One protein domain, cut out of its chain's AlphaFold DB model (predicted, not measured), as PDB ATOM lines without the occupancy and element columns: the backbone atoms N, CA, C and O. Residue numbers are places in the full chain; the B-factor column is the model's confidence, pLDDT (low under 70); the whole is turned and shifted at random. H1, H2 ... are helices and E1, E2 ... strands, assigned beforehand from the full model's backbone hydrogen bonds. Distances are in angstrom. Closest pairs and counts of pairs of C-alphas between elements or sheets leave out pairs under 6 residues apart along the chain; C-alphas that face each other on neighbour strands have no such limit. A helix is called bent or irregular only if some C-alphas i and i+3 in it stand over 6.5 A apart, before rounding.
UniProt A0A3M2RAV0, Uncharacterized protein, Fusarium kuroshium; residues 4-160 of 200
ATOM      1  N   VAL A   4      14.383  22.290  -1.732       90.19
ATOM      2  CA  VAL A   4      15.340  22.387  -2.848       90.19
ATOM      3  C   VAL A   4      14.745  23.226  -3.958       90.19
ATOM      4  O   VAL A   4      13.655  22.934  -4.450       90.19
ATOM      5  N   GLU A   5      15.496  24.240  -4.357       89.62
ATOM      6  CA  GLU A   5      15.175  25.099  -5.482       89.62
ATOM      7  C   GLU A   5      16.116  24.786  -6.644       89.62
ATOM      8  O   GLU A   5      17.331  24.701  -6.462       89.62
ATOM      9  N   MET A   6      15.554  24.584  -7.832       87.88
ATOM     10  CA  MET A   6      16.299  24.354  -9.062       87.88
ATOM     11  C   MET A   6      15.904  25.399 -10.085       87.88
ATOM     12  O   MET A   6      14.744  25.476 -10.479       87.88
ATOM     13  N   LEU A   7      16.883  26.167 -10.545       85.38
ATOM     14  CA  LEU A   7      16.730  27.057 -11.682       85.38
ATOM     15  C   LEU A   7      17.490  26.429 -12.840       85.38
ATOM     16  O   LEU A   7      18.692  26.186 -12.730       85.38
ATOM     17  N   TRP A   8      16.795  26.153 -13.937       85.81
ATOM     18  CA  TRP A   8      17.406  25.525 -15.099       85.81
ATOM     19  C   TRP A   8      16.978  26.211 -16.379       85.81
ATOM     20  O   TRP A   8      15.790  26.420 -16.620       85.81
ATOM     21  N   ARG A   9      17.952  26.549 -17.222       80.81
ATOM     22  CA  ARG A   9      17.668  27.010 -18.577       80.81
ATOM     23  C   ARG A   9      17.600  25.799 -19.488       80.81
ATOM     24  O   ARG A   9      18.549  25.034 -19.519       80.81
ATOM     25  N   ILE A  10      16.499  25.636 -20.206       78.25
ATOM     26  CA  ILE A  10      16.283  24.546 -21.147       78.25
ATOM     27  C   ILE A  10      15.970  25.109 -22.528       78.25
ATOM     28  O   ILE A  10      15.357  26.167 -22.664       78.25
ATOM     29  N   HIS A  11      16.374  24.367 -23.552       78.75
ATOM     30  CA  HIS A  11      16.019  24.652 -24.935       78.75
ATOM     31  C   HIS A  11      15.563  23.355 -25.618       78.75
ATOM     32  O   HIS A  11      16.308  22.770 -26.398       78.75
ATOM     33  N   PRO A  12      14.363  22.852 -25.279       73.94
ATOM     34  CA  PRO A  12      13.941  21.486 -25.600       73.94
ATOM     35  C   PRO A  12      13.746  21.217 -27.099       73.94
ATOM     36  O   PRO A  12      13.650  20.059 -27.492       73.94
ATOM     37  N   PHE A  13      13.681  22.263 -27.927       76.12
ATOM     38  CA  PHE A  13      13.374  22.164 -29.357       76.12
ATOM     39  C   PHE A  13      14.510  22.605 -30.283       76.12
ATOM     40  O   PHE A  13      14.301  22.714 -31.488       76.12
ATOM     41  N   ARG A  14      15.705  22.872 -29.747       75.00
ATOM     42  CA  ARG A  14      16.903  23.103 -30.563       75.00
ATOM     43  C   ARG A  14      17.994  22.124 -30.174       75.00
ATOM     44  O   ARG A  14      18.070  21.695 -29.026       75.00
ATOM     45  N   GLU A  15      18.861  21.823 -31.128       72.31
ATOM     46  CA  GLU A  15      20.080  21.079 -30.840       72.31
ATOM     47  C   GLU A  15      21.000  21.896 -29.926       72.31
ATOM     48  O   GLU A  15      21.032  23.136 -29.970       72.31
ATOM     49  N   GLN A  16      21.738  21.182 -29.078       69.50
ATOM     50  CA  GLN A  16      22.764  21.783 -28.243       69.50
ATOM     51  C   GLN A  16      23.854  22.366 -29.143       69.50
ATOM     52  O   GLN A  16      24.391  21.686 -30.014       69.50
ATOM     53  N   GLN A  17      24.168  23.636 -28.931       74.06
ATOM     54  CA  GLN A  17      25.208  24.339 -29.666       74.06
ATOM     55  C   GLN A  17      26.503  24.328 -28.854       74.06
ATOM     56  O   GLN A  17      26.471  24.301 -27.627       74.06
ATOM     57  N   GLU A  18      27.656  24.424 -29.522       72.69
ATOM     58  CA  GLU A  18      28.967  24.496 -28.849       72.69
ATOM     59  C   GLU A  18      29.084  25.675 -27.865       72.69
ATOM     60  O   GLU A  18      29.902  25.648 -26.951       72.69
ATOM     61  N   GLN A  19      28.260  26.712 -28.048       76.06
ATOM     62  CA  GLN A  19      28.215  27.906 -27.201       76.06
ATOM     63  C   GLN A  19      27.372  27.714 -25.931       76.06
ATOM     64  O   GLN A  19      27.391  28.577 -25.048       76.06
ATOM     65  N   ASP A  20      26.617  26.619 -25.833       70.19
ATOM     66  CA  ASP A  20      25.800  26.341 -24.660       70.19
ATOM     67  C   ASP A  20      26.677  25.936 -23.471       70.19
ATOM     68  O   ASP A  20      27.639  25.178 -23.635       70.19
ATOM     69  N   PRO A  21      26.358  26.400 -22.247       72.31
ATOM     70  CA  PRO A  21      27.072  25.955 -21.064       72.31
ATOM     71  C   PRO A  21      27.044  24.422 -20.931       72.31
ATOM     72  O   PRO A  21      26.038  23.780 -21.249       72.31
ATOM     73  N   PRO A  22      28.120  23.800 -20.422       73.50
ATOM     74  CA  PRO A  22      28.127  22.361 -20.207       73.50
ATOM     75  C   PRO A  22      26.997  21.973 -19.251       73.50
ATOM     76  O   PRO A  22      26.774  22.641 -18.240       73.50
ATOM     77  N   LEU A  23      26.308  20.872 -19.565       74.25
ATOM     78  CA  LEU A  23      25.173  20.351 -18.797       74.25
ATOM     79  C   LEU A  23      23.967  21.300 -18.720       74.25
ATOM     80  O   LEU A  23      23.123  21.104 -17.858       74.25
ATOM     81  N   SER A  24      23.831  22.316 -19.580       75.00
ATOM     82  CA  SER A  24      22.617  23.150 -19.602       75.00
ATOM     83  C   SER A  24      21.453  22.524 -20.373       75.00
ATOM     84  O   SER A  24      20.437  23.174 -20.594       75.00
ATOM     85  N   ASP A  25      21.588  21.290 -20.844       83.12
ATOM     86  CA  ASP A  25      20.539  20.602 -21.584       83.12
ATOM     87  C   ASP A  25      19.452  20.027 -20.652       83.12
ATOM     88  O   ASP A  25      19.592  19.941 -19.424       83.12
ATOM     89  N   PHE A  26      18.317  19.656 -21.248       86.94
ATOM     90  CA  PHE A  26      17.179  19.110 -20.510       86.94
ATOM     91  C   PHE A  26      17.451  17.699 -19.962       86.94
ATOM     92  O   PHE A  26      16.922  17.326 -18.913       86.94
ATOM     93  N   GLU A  27      18.305  16.911 -20.618       88.44
ATOM     94  CA  GLU A  27      18.644  15.563 -20.167       88.44
ATOM     95  C   GLU A  27      19.478  15.606 -18.877       88.44
ATOM     96  O   GLU A  27      19.212  14.856 -17.933       88.44
ATOM     97  N   ALA A  28      20.444  16.520 -18.797       89.06
ATOM     98  CA  ALA A  28      21.232  16.801 -17.607       89.06
ATOM     99  C   ALA A  28      20.341  17.227 -16.431       89.06
ATOM    100  O   ALA A  28      20.490  16.705 -15.322       89.06
ATOM    101  N   PHE A  29      19.352  18.087 -16.682       91.19
ATOM    102  CA  PHE A  29      18.343  18.442 -15.683       91.19
ATOM    103  C   PHE A  29      17.544  17.226 -15.192       91.19
ATOM    104  O   PHE A  29      17.375  17.036 -13.983       91.19
ATOM    105  N   LEU A  30      17.078  16.359 -16.097       92.56
ATOM    106  CA  LEU A  30      16.356  15.144 -15.708       92.56
ATOM    107  C   LEU A  30      17.242  14.195 -14.893       92.56
ATOM    108  O   LEU A  30      16.766  13.604 -13.918       92.56
ATOM    109  N   LYS A  31      18.528  14.064 -15.244       92.44
ATOM    110  CA  LYS A  31      19.512  13.284 -14.475       92.44
ATOM    111  C   LYS A  31      19.659  13.837 -13.057       92.44
ATOM    112  O   LYS A  31      19.564  13.064 -12.104       92.44
ATOM    113  N   LEU A  32      19.806  15.154 -12.899       91.75
ATOM    114  CA  LEU A  32      19.867  15.801 -11.584       91.75
ATOM    115  C   LEU A  32      18.571  15.595 -10.787       91.75
ATOM    116  O   LEU A  32      18.616  15.225  -9.612       91.75
ATOM    117  N   THR A  33      17.413  15.754 -11.431       92.69
ATOM    118  CA  THR A  33      16.097  15.549 -10.805       92.69
ATOM    119  C   THR A  33      15.973  14.134 -10.236       92.69
ATOM    120  O   THR A  33      15.511  13.955  -9.113       92.69
ATOM    121  N   VAL A  34      16.466  13.114 -10.947       93.19
ATOM    122  CA  VAL A  34      16.481  11.723 -10.453       93.19
ATOM    123  C   VAL A  34      17.403  11.533  -9.246       93.19
ATOM    124  O   VAL A  34      17.079  10.748  -8.357       93.19
ATOM    125  N   GLN A  35      18.534  12.237  -9.190       93.31
ATOM    126  CA  GLN A  35      19.485  12.144  -8.073       93.31
ATOM    127  C   GLN A  35      19.063  12.968  -6.854       93.31
ATOM    128  O   GLN A  35      19.499  12.707  -5.736       93.31
ATOM    129  N   THR A  36      18.178  13.939  -7.039       93.06
ATOM    130  CA  THR A  36      17.710  14.845  -5.985       93.06
ATOM    131  C   THR A  36      17.190  14.133  -4.731       93.06
ATOM    132  O   THR A  36      17.626  14.509  -3.645       93.06
ATOM    133  N   PRO A  37      16.329  13.096  -4.798       90.44
ATOM    134  CA  PRO A  37      15.899  12.381  -3.597       90.44
ATOM    135  C   PRO A  37      17.022  11.563  -2.940       90.44
ATOM    136  O   PRO A  37      16.910  11.243  -1.764       90.44
ATOM    137  N   VAL A  38      18.109  11.238  -3.649       92.19
ATOM    138  CA  VAL A  38      19.293  10.577  -3.063       92.19
ATOM    139  C   VAL A  38      20.156  11.594  -2.318       92.19
ATOM    140  O   VAL A  38      20.575  11.343  -1.191       92.19
ATOM    141  N   ILE A  39      20.374  12.765  -2.924       93.62
ATOM    142  CA  ILE A  39      21.134  13.876  -2.331       93.62
ATOM    143  C   ILE A  39      20.374  14.462  -1.127       93.62
ATOM    144  O   ILE A  39      20.970  14.806  -0.107       93.62
ATOM    145  N   PHE A  40      19.043  14.529  -1.221       92.81
ATOM    146  CA  PHE A  40      18.146  15.100  -0.218       92.81
ATOM    147  C   PHE A  40      17.069  14.079   0.212       92.81
ATOM    148  O   PHE A  40      15.892  14.231  -0.122       92.81
ATOM    149  N   PRO A  41      17.418  13.060   1.021       89.56
ATOM    150  CA  PRO A  41      16.544  11.916   1.328       89.56
ATOM    151  C   PRO A  41      15.266  12.242   2.108       89.56
ATOM    152  O   PRO A  41      14.361  11.418   2.184       89.56
ATOM    153  N   LYS A  42      15.159  13.439   2.692       90.50
ATOM    154  CA  LYS A  42      13.960  13.922   3.403       90.50
ATOM    155  C   LYS A  42      13.379  15.181   2.758       90.50
ATOM    156  O   LYS A  42      12.815  16.026   3.455       90.50
ATOM    157  N   LEU A  43      13.562  15.337   1.446       91.12
ATOM    158  CA  LEU A  43      13.047  16.473   0.691       91.12
ATOM    159  C   LEU A  43      11.526  16.576   0.836       91.12
ATOM    160  O   LEU A  43      10.798  15.654   0.477       91.12
ATOM    161  N   LYS A  44      11.061  17.709   1.365       91.31
ATOM    162  CA  LYS A  44       9.636  18.004   1.569       91.31
ATOM    163  C   LYS A  44       9.085  18.947   0.511       91.31
ATOM    164  O   LYS A  44       7.907  18.852   0.185       91.31
ATOM    165  N   MET A  45       9.925  19.831  -0.024       92.50
ATOM    166  CA  MET A  45       9.500  20.861  -0.964       92.50
ATOM    167  C   MET A  45      10.482  20.996  -2.117       92.50
ATOM    168  O   MET A  45      11.677  21.174  -1.885       92.50
ATOM    169  N   LEU A  46       9.968  20.924  -3.337       92.94
ATOM    170  CA  LEU A  46      10.734  21.067  -4.566       92.94
ATOM    171  C   LEU A  46      10.158  22.231  -5.363       92.94
ATOM    172  O   LEU A  46       8.958  22.273  -5.632       92.94
ATOM    173  N   TYR A  47      11.013  23.174  -5.723       91.25
ATOM    174  CA  TYR A  47      10.673  24.251  -6.636       91.25
ATOM    175  C   TYR A  47      11.577  24.147  -7.859       91.25
ATOM    176  O   TYR A  47      12.795  24.061  -7.724       91.25
ATOM    177  N   ILE A  48      10.976  24.127  -9.043       91.75
ATOM    178  CA  ILE A  48      11.665  24.019 -10.326       91.75
ATOM    179  C   ILE A  48      11.279  25.246 -11.141       91.75
ATOM    180  O   ILE A  48      10.128  25.370 -11.540       91.75
ATOM    181  N   SER A  49      12.219  26.140 -11.423       88.25
ATOM    182  CA  SER A  49      12.034  27.188 -12.422       88.25
ATOM    183  C   SER A  49      12.726  26.788 -13.711       88.25
ATOM    184  O   SER A  49      13.953  26.701 -13.776       88.25
ATOM    185  N   LEU A  50      11.915  26.551 -14.738       86.81
ATOM    186  CA  LEU A  50      12.392  26.337 -16.091       86.81
ATOM    187  C   LEU A  50      12.438  27.681 -16.815       86.81
ATOM    188  O   LEU A  50      11.478  28.452 -16.809       86.81
ATOM    189  N   LEU A  51      13.576  27.959 -17.433       79.75
ATOM    190  CA  LEU A  51      13.859  29.179 -18.179       79.75
ATOM    191  C   LEU A  51      14.209  28.811 -19.620       79.75
ATOM    192  O   LEU A  51      14.750  27.737 -19.854       79.75
ATOM    193  N   GLY A  52      14.020  29.729 -20.563       72.94
ATOM    194  CA  GLY A  52      14.488  29.565 -21.943       72.94
ATOM    195  C   GLY A  52      13.360  29.441 -22.957       72.94
ATOM    196  O   GLY A  52      12.182  29.520 -22.615       72.94
ATOM    197  N   ASP A  53      13.755  29.284 -24.214       69.94
ATOM    198  CA  ASP A  53      12.843  29.332 -25.350       69.94
ATOM    199  C   ASP A  53      12.129  27.986 -25.506       69.94
ATOM    200  O   ASP A  53      12.692  27.012 -26.008       69.94
ATOM    201  N   MET A  54      10.872  27.934 -25.063       68.38
ATOM    202  CA  MET A  54       9.993  26.766 -25.202       68.38
ATOM    203  C   MET A  54       9.173  26.812 -26.500       68.38
ATOM    204  O   MET A  54       8.037  26.346 -26.545       68.38
ATOM    205  N   TYR A  55       9.748  27.370 -27.563       63.59
ATOM    206  CA  TYR A  55       9.118  27.423 -28.875       63.59
ATOM    207  C   TYR A  55       9.658  26.292 -29.742       63.59
ATOM    208  O   TYR A  55      10.862  26.214 -29.990       63.59
ATOM    209  N   ALA A  56       8.770  25.422 -30.216       55.19
ATOM    210  CA  ALA A  56       9.090  24.575 -31.351       55.19
ATOM    211  C   ALA A  56       9.213  25.500 -32.567       55.19
ATOM    212  O   ALA A  56       8.260  26.199 -32.908       55.19
ATOM    213  N   ALA A  57      10.399  25.569 -33.171       48.81
ATOM    214  CA  ALA A  57      10.574  26.289 -34.421       48.81
ATOM    215  C   ALA A  57       9.785  25.549 -35.512       48.81
ATOM    216  O   ALA A  57      10.293  24.609 -36.114       48.81
ATOM    217  N   GLU A  58       8.534  25.934 -35.749       50.03
ATOM    218  CA  GLU A  58       7.874  25.594 -37.002       50.03
ATOM    219  C   GLU A  58       8.257  26.637 -38.047       50.03
ATOM    220  O   GLU A  58       8.099  27.845 -37.850       50.03
ATOM    221  N   GLY A  59       8.799  26.145 -39.163       46.66
ATOM    222  CA  GLY A  59       8.778  26.894 -40.407       46.66
ATOM    223  C   GLY A  59       7.334  27.269 -40.743       46.66
ATOM    224  O   GLY A  59       6.423  26.473 -40.539       46.66
ATOM    225  N   ASP A  60       7.169  28.481 -41.261       35.94
ATOM    226  CA  ASP A  60       5.922  29.092 -41.729       35.94
ATOM    227  C   ASP A  60       4.952  29.660 -40.675       35.94
ATOM    228  O   ASP A  60       3.917  29.121 -40.300       35.94
ATOM    229  N   THR A  61       5.289  30.890 -40.281       48.00
ATOM    230  CA  THR A  61       4.450  32.096 -40.414       48.00
ATOM    231  C   THR A  61       2.914  31.968 -40.388       48.00
ATOM    232  O   THR A  61       2.269  31.521 -41.328       48.00
ATOM    233  N   HIS A  62       2.332  32.675 -39.413       38.28
ATOM    234  CA  HIS A  62       1.152  33.552 -39.567       38.28
ATOM    235  C   HIS A  62      -0.257  32.946 -39.664       38.28
ATOM    236  O   HIS A  62      -1.219  33.716 -39.634       38.28
ATOM    237  N   SER A  63      -0.450  31.629 -39.660       40.44
ATOM    238  CA  SER A  63      -1.805  31.062 -39.623       40.44
ATOM    239  C   SER A  63      -2.160  30.486 -38.247       40.44
ATOM    240  O   SER A  63      -1.720  29.409 -37.869       40.44
ATOM    241  N   HIS A  64      -3.040  31.206 -37.546       40.06
ATOM    242  CA  HIS A  64      -3.813  30.787 -36.370       40.06
ATOM    243  C   HIS A  64      -3.095  30.747 -35.007       40.06
ATOM    244  O   HIS A  64      -2.553  29.732 -34.575       40.06
ATOM    245  N   GLN A  65      -3.268  31.825 -34.233       48.84
ATOM    246  CA  GLN A  65      -2.865  31.909 -32.819       48.84
ATOM    247  C   GLN A  65      -3.393  30.741 -31.955       48.84
ATOM    248  O   GLN A  65      -2.718  30.304 -31.024       48.84
ATOM    249  N   ASN A  66      -4.556  30.171 -32.293       45.69
ATOM    250  CA  ASN A  66      -5.131  29.033 -31.564       45.69
ATOM    251  C   ASN A  66      -4.420  27.697 -31.855       45.69
ATOM    252  O   ASN A  66      -4.213  26.914 -30.929       45.69
ATOM    253  N   TYR A  67      -4.001  27.449 -33.102       46.09
ATOM    254  CA  TYR A  67      -3.277  26.220 -33.463       46.09
ATOM    255  C   TYR A  67      -1.850  26.242 -32.926       46.09
ATOM    256  O   TYR A  67      -1.408  25.249 -32.354       46.09
ATOM    257  N   ALA A  68      -1.181  27.397 -33.004       58.38
ATOM    258  CA  ALA A  68       0.145  27.582 -32.425       58.38
ATOM    259  C   ALA A  68       0.152  27.272 -30.919       58.38
ATOM    260  O   ALA A  68       1.076  26.637 -30.422       58.38
ATOM    261  N   THR A  69      -0.906  27.653 -30.194       65.25
ATOM    262  CA  THR A  69      -0.972  27.459 -28.740       65.25
ATOM    263  C   THR A  69      -1.275  26.004 -28.351       65.25
ATOM    264  O   THR A  69      -0.712  25.514 -27.378       65.25
ATOM    265  N   GLU A  70      -2.128  25.287 -29.092       73.94
ATOM    266  CA  GLU A  70      -2.405  23.857 -28.843       73.94
ATOM    267  C   GLU A  70      -1.223  22.968 -29.243       73.94
ATOM    268  O   GLU A  70      -0.856  22.037 -28.529       73.94
ATOM    269  N   TYR A  71      -0.585  23.277 -30.370       74.00
ATOM    270  CA  TYR A  71       0.623  22.594 -30.812       74.00
ATOM    271  C   TYR A  71       1.780  22.792 -29.824       74.00
ATOM    272  O   TYR A  71       2.400  21.821 -29.387       74.00
ATOM    273  N   THR A  72       2.009  24.039 -29.396       73.19
ATOM    274  CA  THR A  72       2.996  24.363 -28.354       73.19
ATOM    275  C   THR A  72       2.675  23.628 -27.058       73.19
ATOM    276  O   THR A  72       3.575  23.026 -26.475       73.19
ATOM    277  N   TYR A  73       1.396  23.604 -26.646       82.50
ATOM    278  CA  TYR A  73       0.959  22.840 -25.480       82.50
ATOM    279  C   TYR A  73       1.378  21.373 -25.590       82.50
ATOM    280  O   TYR A  73       2.128  20.881 -24.753       82.50
ATOM    281  N   ARG A  74       0.966  20.687 -26.661       85.12
ATOM    282  CA  ARG A  74       1.242  19.257 -26.858       85.12
ATOM    283  C   ARG A  74       2.729  18.939 -26.904       85.12
ATOM    284  O   ARG A  74       3.144  17.929 -26.340       85.12
ATOM    285  N   ASN A  75       3.528  19.766 -27.568       83.12
ATOM    286  CA  ASN A  75       4.957  19.516 -27.693       83.12
ATOM    287  C   ASN A  75       5.684  19.670 -26.361       83.12
ATOM    288  O   ASN A  75       6.430  18.774 -25.968       83.12
ATOM    289  N   VAL A  76       5.447  20.760 -25.636       85.38
ATOM    290  CA  VAL A  76       6.077  20.966 -24.326       85.38
ATOM    291  C   VAL A  76       5.534  19.963 -23.304       85.38
ATOM    292  O   VAL A  76       6.296  19.439 -22.494       85.38
ATOM    293  N   GLU A  77       4.258  19.597 -23.391       89.62
ATOM    294  CA  GLU A  77       3.660  18.548 -22.567       89.62
ATOM    295  C   GLU A  77       4.417  17.217 -22.708       89.62
ATOM    296  O   GLU A  77       4.790  16.591 -21.714       89.62
ATOM    297  N   GLN A  78       4.681  16.785 -23.944       89.62
ATOM    298  CA  GLN A  78       5.353  15.510 -24.218       89.62
ATOM    299  C   GLN A  78       6.860  15.566 -23.958       89.62
ATOM    300  O   GLN A  78       7.420  14.609 -23.427       89.62
ATOM    301  N   VAL A  79       7.517  16.663 -24.338       88.44
ATOM    302  CA  VAL A  79       8.981  16.779 -24.297       88.44
ATOM    303  C   VAL A  79       9.481  17.247 -22.936       88.44
ATOM    304  O   VAL A  79      10.576  16.865 -22.544       88.44
ATOM    305  N   VAL A  80       8.699  18.036 -22.193       90.19
ATOM    306  CA  VAL A  80       9.134  18.673 -20.940       90.19
ATOM    307  C   VAL A  80       8.325  18.184 -19.744       90.19
ATOM    308  O   VAL A  80       8.894  17.610 -18.815       90.19
ATOM    309  N   MET A  81       7.003  18.373 -19.746       92.56
ATOM    310  CA  MET A  81       6.196  18.172 -18.534       92.56
ATOM    311  C   MET A  81       6.097  16.702 -18.124       92.56
ATOM    312  O   MET A  81       6.416  16.368 -16.982       92.56
ATOM    313  N   LYS A  82       5.738  15.795 -19.041       93.81
ATOM    314  CA  LYS A  82       5.637  14.357 -18.735       93.81
ATOM    315  C   LYS A  82       6.945  13.748 -18.221       93.81
ATOM    316  O   LYS A  82       6.903  13.063 -17.197       93.81
ATOM    317  N   PRO A  83       8.116  14.008 -18.838       95.00
ATOM    318  CA  PRO A  83       9.382  13.536 -18.291       95.00
ATOM    319  C   PRO A  83       9.642  14.007 -16.860       95.00
ATOM    320  O   PRO A  83      10.136  13.215 -16.055       95.00
ATOM    321  N   ILE A  84       9.292  15.256 -16.528       94.69
ATOM    322  CA  ILE A  84       9.423  15.790 -15.166       94.69
ATOM    323  C   ILE A  84       8.482  15.066 -14.216       94.69
ATOM    324  O   ILE A  84       8.940  14.570 -13.186       94.69
ATOM    325  N   GLU A  85       7.200  14.960 -14.574       95.12
ATOM    326  CA  GLU A  85       6.192  14.233 -13.800       95.12
ATOM    327  C   GLU A  85       6.668  12.824 -13.449       95.12
ATOM    328  O   GLU A  85       6.624  12.409 -12.291       95.12
ATOM    329  N   ASP A  86       7.193  12.098 -14.432       94.56
ATOM    330  CA  ASP A  86       7.681  10.734 -14.253       94.56
ATOM    331  C   ASP A  86       8.887  10.635 -13.314       94.56
ATOM    332  O   ASP A  86       9.125   9.574 -12.722       94.56
ATOM    333  N   LYS A  87       9.658  11.717 -13.145       93.75
ATOM    334  CA  LYS A  87      10.726  11.768 -12.141       93.75
ATOM    335  C   LYS A  87      10.170  12.137 -10.772       93.75
ATOM    336  O   LYS A  87      10.453  11.417  -9.813       93.75
ATOM    337  N   ILE A  88       9.361  13.193 -10.665       93.88
ATOM    338  CA  ILE A  88       8.855  13.683  -9.369       93.88
ATOM    339  C   ILE A  88       7.886  12.699  -8.701       93.88
ATOM    340  O   ILE A  88       7.884  12.599  -7.476       93.88
ATOM    341  N   LYS A  89       7.161  11.871  -9.477       92.06
ATOM    342  CA  LYS A  89       6.337  10.753  -8.965       92.06
ATOM    343  C   LYS A  89       7.121   9.799  -8.060       92.06
ATOM    344  O   LYS A  89       6.530   9.117  -7.234       92.06
ATOM    345  N   LYS A  90       8.447   9.721  -8.202       89.94
ATOM    346  CA  LYS A  90       9.295   8.789  -7.443       89.94
ATOM    347  C   LYS A  90       9.745   9.341  -6.087       89.94
ATOM    348  O   LYS A  90      10.422   8.638  -5.343       89.94
ATOM    349  N   PHE A  91       9.399  10.582  -5.754       91.19
ATOM    350  CA  PHE A  91       9.860  11.234  -4.532       91.19
ATOM    351  C   PHE A  91       8.941  10.859  -3.365       91.19
ATOM    352  O   PHE A  91       7.835  11.371  -3.248       91.19
ATOM    353  N   SER A  92       9.403   9.991  -2.463       89.12
ATOM    354  CA  SER A  92       8.560   9.418  -1.399       89.12
ATOM    355  C   SER A  92       8.209  10.365  -0.245       89.12
ATOM    356  O   SER A  92       7.315  10.060   0.537       89.12
ATOM    357  N   PHE A  93       8.915  11.489  -0.090       89.69
ATOM    358  CA  PHE A  93       8.720  12.411   1.041       89.69
ATOM    359  C   PHE A  93       8.219  13.798   0.643       89.69
ATOM    360  O   PHE A  93       7.960  14.612   1.538       89.69
ATOM    361  N   LEU A  94       8.091  14.045  -0.661       90.12
ATOM    362  CA  LEU A  94       7.752  15.335  -1.237       90.12
ATOM    363  C   LEU A  94       6.277  15.643  -0.980       90.12
ATOM    364  O   LEU A  94       5.413  14.925  -1.458       90.12
ATOM    365  N   SER A  95       5.997  16.706  -0.227       88.12
ATOM    366  CA  SER A  95       4.631  17.148   0.085       88.12
ATOM    367  C   SER A  95       4.191  18.343  -0.754       88.12
ATOM    368  O   SER A  95       3.015  18.696  -0.776       88.12
ATOM    369  N   THR A  96       5.130  19.033  -1.402       89.44
ATOM    370  CA  THR A  96       4.825  20.208  -2.216       89.44
ATOM    371  C   THR A  96       5.823  20.322  -3.358       89.44
ATOM    372  O   THR A  96       7.034  20.324  -3.138       89.44
ATOM    373  N   CYS A  97       5.304  20.439  -4.575       92.12
ATOM    374  CA  CYS A  97       6.083  20.657  -5.783       92.12
ATOM    375  C   CYS A  97       5.519  21.862  -6.534       92.12
ATOM    376  O   CYS A  97       4.300  21.981  -6.680       92.12
ATOM    377  N   ILE A  98       6.398  22.747  -6.990       91.06
ATOM    378  CA  ILE A  98       6.044  23.912  -7.801       91.06
ATOM    379  C   ILE A  98       6.943  23.917  -9.036       91.06
ATOM    380  O   ILE A  98       8.162  23.832  -8.905       91.06
ATOM    381  N   ILE A  99       6.345  24.031 -10.217       92.38
ATOM    382  CA  ILE A  99       7.037  24.180 -11.494       92.38
ATOM    383  C   ILE A  99       6.686  25.554 -12.062       92.38
ATOM    384  O   ILE A  99       5.542  25.829 -12.413       92.38
ATOM    385  N   ALA A 100       7.668  26.441 -12.130       89.06
ATOM    386  CA  ALA A 100       7.534  27.747 -12.745       89.06
ATOM    387  C   ALA A 100       7.970  27.687 -14.211       89.06
ATOM    388  O   ALA A 100       9.093  27.276 -14.512       89.06
ATOM    389  N   LEU A 101       7.075  28.107 -15.102       86.75
ATOM    390  CA  LEU A 101       7.222  27.989 -16.552       86.75
ATOM    391  C   LEU A 101       7.288  29.373 -17.212       86.75
ATOM    392  O   LEU A 101       6.633  30.300 -16.730       86.75
ATOM    393  N   PRO A 102       8.010  29.534 -18.330       80.00
ATOM    394  CA  PRO A 102       7.943  30.733 -19.164       80.00
ATOM    395  C   PRO A 102       6.485  31.115 -19.486       80.00
ATOM    396  O   PRO A 102       5.653  30.237 -19.719       80.00
ATOM    397  N   SER A 103       6.152  32.411 -19.484       74.94
ATOM    398  CA  SER A 103       4.794  32.922 -19.759       74.94
ATOM    399  C   SER A 103       4.190  32.410 -21.075       74.94
ATOM    400  O   SER A 103       2.995  32.129 -21.143       74.94
ATOM    401  N   SER A 104       5.039  32.243 -22.088       70.50
ATOM    402  CA  SER A 104       4.757  31.712 -23.416       70.50
ATOM    403  C   SER A 104       4.142  30.324 -23.358       70.50
ATOM    404  O   SER A 104       3.226  30.027 -24.122       70.50
ATOM    405  N   TYR A 105       4.581  29.505 -22.402       79.88
ATOM    406  CA  TYR A 105       4.023  28.185 -22.160       79.88
ATOM    407  C   TYR A 105       2.951  28.183 -21.067       79.88
ATOM    408  O   TYR A 105       1.921  27.527 -21.214       79.88
ATOM    409  N   TYR A 106       3.129  28.973 -20.005       81.44
ATOM    410  CA  TYR A 106       2.145  29.095 -18.930       81.44
ATOM    411  C   TYR A 106       0.761  29.507 -19.460       81.44
ATOM    412  O   TYR A 106      -0.256  28.977 -19.018       81.44
ATOM    413  N   GLY A 107       0.706  30.407 -20.449       78.12
ATOM    414  CA  GLY A 107      -0.545  30.785 -21.110       78.12
ATOM    415  C   GLY A 107      -1.233  29.616 -21.823       78.12
ATOM    416  O   GLY A 107      -2.455  29.479 -21.737       78.12
ATOM    417  N   ALA A 108      -0.461  28.747 -22.482       80.00
ATOM    418  CA  ALA A 108      -0.973  27.555 -23.153       80.00
ATOM    419  C   ALA A 108      -1.507  26.521 -22.148       80.00
ATOM    420  O   ALA A 108      -2.630  26.046 -22.310       80.00
ATOM    421  N   GLU A 109      -0.753  26.251 -21.077       83.81
ATOM    422  CA  GLU A 109      -1.163  25.398 -19.948       83.81
ATOM    423  C   GLU A 109      -2.457  25.891 -19.300       83.81
ATOM    424  O   GLU A 109      -3.419  25.137 -19.145       83.81
ATOM    425  N   LYS A 110      -2.521  27.186 -18.976       81.25
ATOM    426  CA  LYS A 110      -3.710  27.801 -18.383       81.25
ATOM    427  C   LYS A 110      -4.926  27.653 -19.288       81.25
ATOM    428  O   LYS A 110      -5.996  27.285 -18.812       81.25
ATOM    429  N   ARG A 111      -4.778  27.942 -20.584       79.69
ATOM    430  CA  ARG A 111      -5.873  27.827 -21.553       79.69
ATOM    431  C   ARG A 111      -6.365  26.385 -21.659       79.69
ATOM    432  O   ARG A 111      -7.561  26.158 -21.514       79.69
ATOM    433  N   HIS A 112      -5.453  25.426 -21.817       81.94
ATOM    434  CA  HIS A 112      -5.800  24.007 -21.883       81.94
ATOM    435  C   HIS A 112      -6.491  23.527 -20.596       81.94
ATOM    436  O   HIS A 112      -7.472  22.785 -20.651       81.94
ATOM    437  N   ALA A 113      -6.026  23.970 -19.426       79.56
ATOM    438  CA  ALA A 113      -6.672  23.647 -18.161       79.56
ATOM    439  C   ALA A 113      -8.090  24.226 -18.070       79.56
ATOM    440  O   ALA A 113      -9.007  23.507 -17.687       79.56
ATOM    441  N   LEU A 114      -8.296  25.488 -18.462       78.06
ATOM    442  CA  LEU A 114      -9.623  26.112 -18.477       78.06
ATOM    443  C   LEU A 114     -10.590  25.393 -19.432       78.06
ATOM    444  O   LEU A 114     -11.738  25.155 -19.065       78.06
ATOM    445  N   GLU A 115     -10.123  25.007 -20.620       80.44
ATOM    446  CA  GLU A 115     -10.919  24.284 -21.624       80.44
ATOM    447  C   GLU A 115     -11.326  22.872 -21.152       80.44
ATOM    448  O   GLU A 115     -12.407  22.399 -21.494       80.44
ATOM    449  N   ASN A 116     -10.504  22.218 -20.323       74.88
ATOM    450  CA  ASN A 116     -10.728  20.849 -19.842       74.88
ATOM    451  C   ASN A 116     -11.219  20.758 -18.383       74.88
ATOM    452  O   ASN A 116     -11.201  19.681 -17.786       74.88
ATOM    453  N   GLY A 117     -11.642  21.874 -17.783       66.00
ATOM    454  CA  GLY A 117     -12.165  21.896 -16.414       66.00
ATOM    455  C   GLY A 117     -11.118  21.634 -15.321       66.00
ATOM    456  O   GLY A 117     -11.472  21.147 -14.249       66.00
ATOM    457  N   GLY A 118      -9.841  21.938 -15.578       59.59
ATOM    458  CA  GLY A 118      -8.730  21.886 -14.625       59.59
ATOM    459  C   GLY A 118      -8.928  22.865 -13.462       59.59
ATOM    460  O   GLY A 118      -9.221  24.043 -13.660       59.59
ATOM    461  N   LYS A 119      -8.833  22.349 -12.230       57.66
ATOM    462  CA  LYS A 119      -9.705  22.790 -11.128       57.66
ATOM    463  C   LYS A 119      -9.194  23.854 -10.151       57.66
ATOM    464  O   LYS A 119      -9.988  24.236  -9.302       57.66
ATOM    465  N   VAL A 120      -7.963  24.374 -10.198       59.22
ATOM    466  CA  VAL A 120      -7.577  25.410  -9.207       59.22
ATOM    467  C   VAL A 120      -6.630  26.448  -9.788       59.22
ATOM    468  O   VAL A 120      -5.482  26.133 -10.095       59.22
ATOM    469  N   LEU A 121      -7.119  27.686  -9.890       58.41
ATOM    470  CA  LEU A 121      -6.313  28.888 -10.089       58.41
ATOM    471  C   LEU A 121      -6.252  29.647  -8.752       58.41
ATOM    472  O   LEU A 121      -7.246  30.235  -8.334       58.41
ATOM    473  N   GLU A 122      -5.107  29.623  -8.063       61.47
ATOM    474  CA  GLU A 122      -4.881  30.480  -6.887       61.47
ATOM    475  C   GLU A 122      -4.429  31.856  -7.391       61.47
ATOM    476  O   GLU A 122      -3.332  31.996  -7.935       61.47
ATOM    477  N   LYS A 123      -5.272  32.880  -7.222       53.38
ATOM    478  CA  LYS A 123      -4.911  34.281  -7.474       53.38
ATOM    479  C   LYS A 123      -4.965  35.053  -6.161       53.38
ATOM    480  O   LYS A 123      -5.990  35.621  -5.806       53.38
ATOM    481  N   HIS A 124      -3.850  35.076  -5.438       53.44
ATOM    482  CA  HIS A 124      -3.716  35.916  -4.248       53.44
ATOM    483  C   HIS A 124      -3.213  37.312  -4.663       53.44
ATOM    484  O   HIS A 124      -2.317  37.384  -5.504       53.44
ATOM    485  N   PRO A 125      -3.669  38.423  -4.052       46.94
ATOM    486  CA  PRO A 125      -3.205  39.783  -4.382       46.94
ATOM    487  C   PRO A 125      -1.685  40.012  -4.246       46.94
ATOM    488  O   PRO A 125      -1.166  41.014  -4.729       46.94
ATOM    489  N   HIS A 126      -0.968  39.073  -3.624       51.72
ATOM    490  CA  HIS A 126       0.479  39.131  -3.386       51.72
ATOM    491  C   HIS A 126       1.229  37.869  -3.835       51.72
ATOM    492  O   HIS A 126       2.409  37.734  -3.529       51.72
ATOM    493  N   LYS A 127       0.570  36.924  -4.523       58.81
ATOM    494  CA  LYS A 127       1.224  35.704  -5.019       58.81
ATOM    495  C   LYS A 127       1.073  35.598  -6.528       58.81
ATOM    496  O   LYS A 127       0.072  36.030  -7.094       58.81
ATOM    497  N   ALA A 128       2.072  34.988  -7.162       64.12
ATOM    498  CA  ALA A 128       1.975  34.593  -8.558       64.12
ATOM    499  C   ALA A 128       0.759  33.678  -8.756       64.12
ATOM    500  O   ALA A 128       0.488  32.825  -7.912       64.12
ATOM    501  N   GLU A 129       0.053  33.860  -9.869       75.69
ATOM    502  CA  GLU A 129      -1.023  32.957 -10.266       75.69
ATOM    503  C   GLU A 129      -0.471  31.532 -10.410       75.69
ATOM    504  O   GLU A 129       0.600  31.338 -11.002       75.69
ATOM    505  N   ARG A 130      -1.184  30.550  -9.847       79.62
ATOM    506  CA  ARG A 130      -0.797  29.138  -9.925       79.62
ATOM    507  C   ARG A 130      -1.950  28.258 -10.368       79.62
ATOM    508  O   ARG A 130      -3.065  28.420  -9.885       79.62
ATOM    509  N   LEU A 131      -1.645  27.295 -11.225       84.31
ATOM    510  CA  LEU A 131      -2.512  26.233 -11.705       84.31
ATOM    511  C   LEU A 131      -2.192  24.930 -10.960       84.31
ATOM    512  O   LEU A 131      -1.038  24.506 -10.939       84.31
ATOM    513  N   TRP A 132      -3.187  24.267 -10.372       85.44
ATOM    514  CA  TRP A 132      -3.003  22.906  -9.854       85.44
ATOM    515  C   TRP A 132      -3.089  21.873 -10.973       85.44
ATOM    516  O   TRP A 132      -4.037  21.887 -11.763       85.44
ATOM    517  N   ARG A 133      -2.150  20.928 -10.982       86.19
ATOM    518  CA  ARG A 133      -2.158  19.779 -11.882       86.19
ATOM    519  C   ARG A 133      -2.056  18.480 -11.095       86.19
ATOM    520  O   ARG A 133      -1.142  18.294 -10.296       86.19
ATOM    521  N   GLU A 134      -3.010  17.584 -11.326       86.75
ATOM    522  CA  GLU A 134      -3.042  16.270 -10.683       86.75
ATOM    523  C   GLU A 134      -1.890  15.385 -11.163       86.75
ATOM    524  O   GLU A 134      -1.582  15.327 -12.354       86.75
ATOM    525  N   LEU A 135      -1.298  14.636 -10.236       87.25
ATOM    526  CA  LEU A 135      -0.218  13.702 -10.510       87.25
ATOM    527  C   LEU A 135      -0.685  12.282 -10.190       87.25
ATOM    528  O   LEU A 135      -0.584  11.794  -9.067       87.25
ATOM    529  N   ARG A 136      -1.206  11.589 -11.203       84.94
ATOM    530  CA  ARG A 136      -1.688  10.212 -11.028       84.94
ATOM    531  C   ARG A 136      -0.528   9.257 -10.743       84.94
ATOM    532  O   ARG A 136       0.542   9.371 -11.346       84.94
ATOM    533  N   ASN A 137      -0.784   8.266  -9.891       84.19
ATOM    534  CA  ASN A 137       0.157   7.199  -9.525       84.19
ATOM    535  C   ASN A 137       1.429   7.679  -8.795       84.19
ATOM    536  O   ASN A 137       2.457   7.003  -8.846       84.19
ATOM    537  N   ALA A 138       1.378   8.826  -8.114       84.06
ATOM    538  CA  ALA A 138       2.417   9.254  -7.183       84.06
ATOM    539  C   ALA A 138       2.054   8.820  -5.747       84.06
ATOM    540  O   ALA A 138       0.956   9.115  -5.286       84.06
ATOM    541  N   PRO A 139       2.952   8.143  -5.008       81.19
ATOM    542  CA  PRO A 139       2.652   7.620  -3.675       81.19
ATOM    543  C   PRO A 139       2.619   8.696  -2.579       81.19
ATOM    544  O   PRO A 139       2.057   8.452  -1.516       81.19
ATOM    545  N   ALA A 140       3.254   9.850  -2.801       83.56
ATOM    546  CA  ALA A 140       3.446  10.880  -1.775       83.56
ATOM    547  C   ALA A 140       2.874  12.257  -2.146       83.56
ATOM    548  O   ALA A 140       2.845  13.146  -1.296       83.56
ATOM    549  N   LEU A 141       2.459  12.446  -3.400       85.75
ATOM    550  CA  LEU A 141       2.126  13.752  -3.954       85.75
ATOM    551  C   LEU A 141       0.922  13.639  -4.896       85.75
ATOM    552  O   LEU A 141       1.059  13.105  -5.988       85.75
ATOM    553  N   ASP A 142      -0.231  14.185  -4.509       85.00
ATOM    554  CA  ASP A 142      -1.467  14.114  -5.312       85.00
ATOM    555  C   ASP A 142      -1.423  14.989  -6.580       85.00
ATOM    556  O   ASP A 142      -2.223  14.832  -7.505       85.00
ATOM    557  N   GLY A 143      -0.489  15.937  -6.630       89.69
ATOM    558  CA  GLY A 143      -0.350  16.900  -7.710       89.69
ATOM    559  C   GLY A 143       0.724  17.940  -7.431       89.69
ATOM    560  O   GLY A 143       1.415  17.909  -6.413       89.69
ATOM    561  N   TYR A 144       0.882  18.874  -8.352       90.88
ATOM    562  CA  TYR A 144       1.862  19.941  -8.248       90.88
ATOM    563  C   TYR A 144       1.295  21.253  -8.774       90.88
ATOM    564  O   TYR A 144       0.352  21.284  -9.567       90.88
ATOM    565  N   TRP A 145       1.884  22.350  -8.315       90.12
ATOM    566  CA  TRP A 145       1.535  23.678  -8.789       90.12
ATOM    567  C   TRP A 145       2.368  24.028 -10.013       90.12
ATOM    568  O   TRP A 145       3.586  23.879 -10.005       90.12
ATOM    569  N   ILE A 146       1.717  24.557 -11.032       89.31
ATOM    570  CA  ILE A 146       2.339  25.255 -12.145       89.31
ATOM    571  C   ILE A 146       2.163  26.748 -11.892       89.31
ATOM    572  O   ILE A 146       1.071  27.178 -11.547       89.31
ATOM    573  N   GLN A 147       3.199  27.558 -12.060       86.25
ATOM    574  CA  GLN A 147       3.073  29.015 -11.962       86.25
ATOM    575  C   GLN A 147       3.817  29.709 -13.092       86.25
ATOM    576  O   GLN A 147       4.696  29.126 -13.730       86.25
ATOM    577  N   ILE A 148       3.509  30.983 -13.304       81.38
ATOM    578  CA  ILE A 148       4.312  31.809 -14.200       81.38
ATOM    579  C   ILE A 148       5.723  32.010 -13.614       81.38
ATOM    580  O   ILE A 148       5.903  32.320 -12.433       81.38
ATOM    581  N   GLY A 149       6.732  31.757 -14.441       74.19
ATOM    582  CA  GLY A 149       8.150  31.950 -14.168       74.19
ATOM    583  C   GLY A 149       8.647  33.320 -14.622       74.19
ATOM    584  O   GLY A 149       8.001  34.025 -15.394       74.19
ATOM    585  N   HIS A 150       9.826  33.701 -14.132       60.34
ATOM    586  CA  HIS A 150      10.301  35.087 -14.169       60.34
ATOM    587  C   HIS A 150      10.651  35.645 -15.555       60.34
ATOM    588  O   HIS A 150      10.702  36.863 -15.697       60.34
ATOM    589  N   ARG A 151      10.954  34.807 -16.556       51.97
ATOM    590  CA  ARG A 151      11.841  35.244 -17.652       51.97
ATOM    591  C   ARG A 151      11.213  35.561 -19.002       51.97
ATOM    592  O   ARG A 151      11.945  35.983 -19.888       51.97
ATOM    593  N   ASP A 152       9.900  35.458 -19.136       43.75
ATOM    594  CA  ASP A 152       9.244  35.990 -20.339       43.75
ATOM    595  C   ASP A 152       8.764  37.430 -20.166       43.75
ATOM    596  O   ASP A 152       8.416  38.105 -21.130       43.75
ATOM    597  N   MET A 153       8.790  37.931 -18.935       38.91
ATOM    598  CA  MET A 153       8.739  39.356 -18.676       38.91
ATOM    599  C   MET A 153      10.175  39.801 -18.408       38.91
ATOM    600  O   MET A 153      10.908  39.128 -17.687       38.91
ATOM    601  N   GLY A 154      10.607  40.921 -18.986       38.28
ATOM    602  CA  GLY A 154      11.893  41.558 -18.678       38.28
ATOM    603  C   GLY A 154      11.917  42.123 -17.255       38.28
ATOM    604  O   GLY A 154      12.101  43.323 -17.071       38.28
ATOM    605  N   VAL A 155      11.642  41.284 -16.256       38.78
ATOM    606  CA  VAL A 155      11.493  41.670 -14.859       38.78
ATOM    607  C   VAL A 155      12.881  41.996 -14.309       38.78
ATOM    608  O   VAL A 155      13.759  41.131 -14.326       38.78
ATOM    609  N   PRO A 156      13.109  43.228 -13.827       35.97
ATOM    610  CA  PRO A 156      14.379  43.610 -13.234       35.97
ATOM    611  C   PRO A 156      14.723  42.749 -12.012       35.97
ATOM    612  O   PRO A 156      13.849  42.417 -11.209       35.97
ATOM    613  N   TYR A 157      16.017  42.471 -11.851       38.41
ATOM    614  CA  TYR A 157      16.657  41.654 -10.803       38.41
ATOM    615  C   TYR A 157      16.167  41.935  -9.359       38.41
ATOM    616  O   TYR A 157      16.203  41.074  -8.493       38.41
ATOM    617  N   TRP A 158      15.628  43.124  -9.074       41.62
ATOM    618  CA  TRP A 158      15.141  43.519  -7.740       41.62
ATOM    619  C   TRP A 158      13.803  42.877  -7.316       41.62
ATOM    620  O   TRP A 158      13.401  43.025  -6.163       41.62
ATOM    621  N   LEU A 159      13.098  42.187  -8.221       40.97
ATOM    622  CA  LEU A 159      11.846  41.468  -7.927       40.97
ATOM    623  C   LEU A 159      12.063  39.978  -7.595       40.97
ATOM    624  O   LEU A 159      11.087  39.269  -7.364       40.97
ATOM    625  N   GLU A 160      13.316  39.516  -7.507       38.34
ATOM    626  CA  GLU A 160      13.689  38.145  -7.101       38.34
ATOM    627  C   GLU A 160      13.129  37.735  -5.725       38.34
ATOM    628  O   GLU A 160      12.909  36.557  -5.471       38.34
TER     629      GLU A 160
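This is residues 4 to 160 of the 200 residues of an uncharacterized protein of Fusarium kuroshium (UniProt A0A3M2RAV0). One twisted five-stranded sheet is covered on one face by three helices: H1 over the edge strand E1, the last part of H2 over the inner strands, and H3 over the other edge at E5 and E4. The first part of H2 runs out past the sheet, residues 59 to 65 stick out before and into it, and the tail with short H4 lies away from the sheet. The 157 printed residues hold four named helices and five named strands, in the order E1 H1 E2 H2 E3 H3 E4 E5 H4. The mixed sheet runs E1 E2 E3 E5 E4, and the class is mixed, helices and strands. The whole is compact, with a radius of gyration of the C-alphas of 15.9 A and spans of 49 by 42 by 36 A.

The strands are E1, residues 4 to 9, from C-alpha 4 at (15.340, 22.387, -2.848); E2, residues 43 to 51, 22.8 A long; E3, residues 96 to 101; E5, residues 143 to 148; and E4, residues 130 to 134. The helices are H1, residues 26 to 39, 19.3 A; H2, residues 65 to 88, 31.9 A, with a kink of 34 degrees near residue 80; H3, residues 103 to 115, 18.0 A; and H4, residues 157 to 160, ending at C-alpha 160 (13.689, 38.145, -7.101). H1 and H2 are only just irregular: C-alphas 34 and 37, and C-alphas 79 and 82, are 6.9 A apart.

E1 and E2 are parallel (N 6 to O 47, 2.8 A), as are E2 and E3 (N 100 to O 48, 2.7 A) and E3 and E5 (N 99 to O 145, 2.8 A). E5 and E4, a hairpin, are antiparallel (N 131 to O 146, 2.7 A). E1, H1, E2 and E2, H2, E3 are strand-helix-strand units, two parallel neighbour strands with a helix between, with right-handed crossovers. H1, H2 and H3 on one face make two layers, helices over a sheet. H1 lies over E1, along it at 9 degrees on the local plane, at a height over the sheet of 9.6 A. H1 touches H2 with residues 30 to 34 alone; the closest C-alphas, of Val 34 and Lys 87, are 6.0 A apart. H2 touches H3 with residues 69 to 76 alone, about perpendicular at 85 degrees; the closest C-alphas, of Thr 69 and Ala 108, are 5.6 A apart. H4 touches no helix and is not on the sheet. O i to N i+4 pairs within hydrogen-bond range number 8 of 10 in H1, 18 of 20 in H2 and 8 of 9 in H3; H4 is too short for one.

The C-alphas farthest apart, of Lys 42 and His 62, are 48.9 A apart. The printed part has no cut. The links E1 to H1, E2 to H2 and H3 to E4 are long. The mean pLDDT of the printed part is 76.3; residue 16 and residues 53 to 69, 117 to 128 and 150 to 160 are under 70.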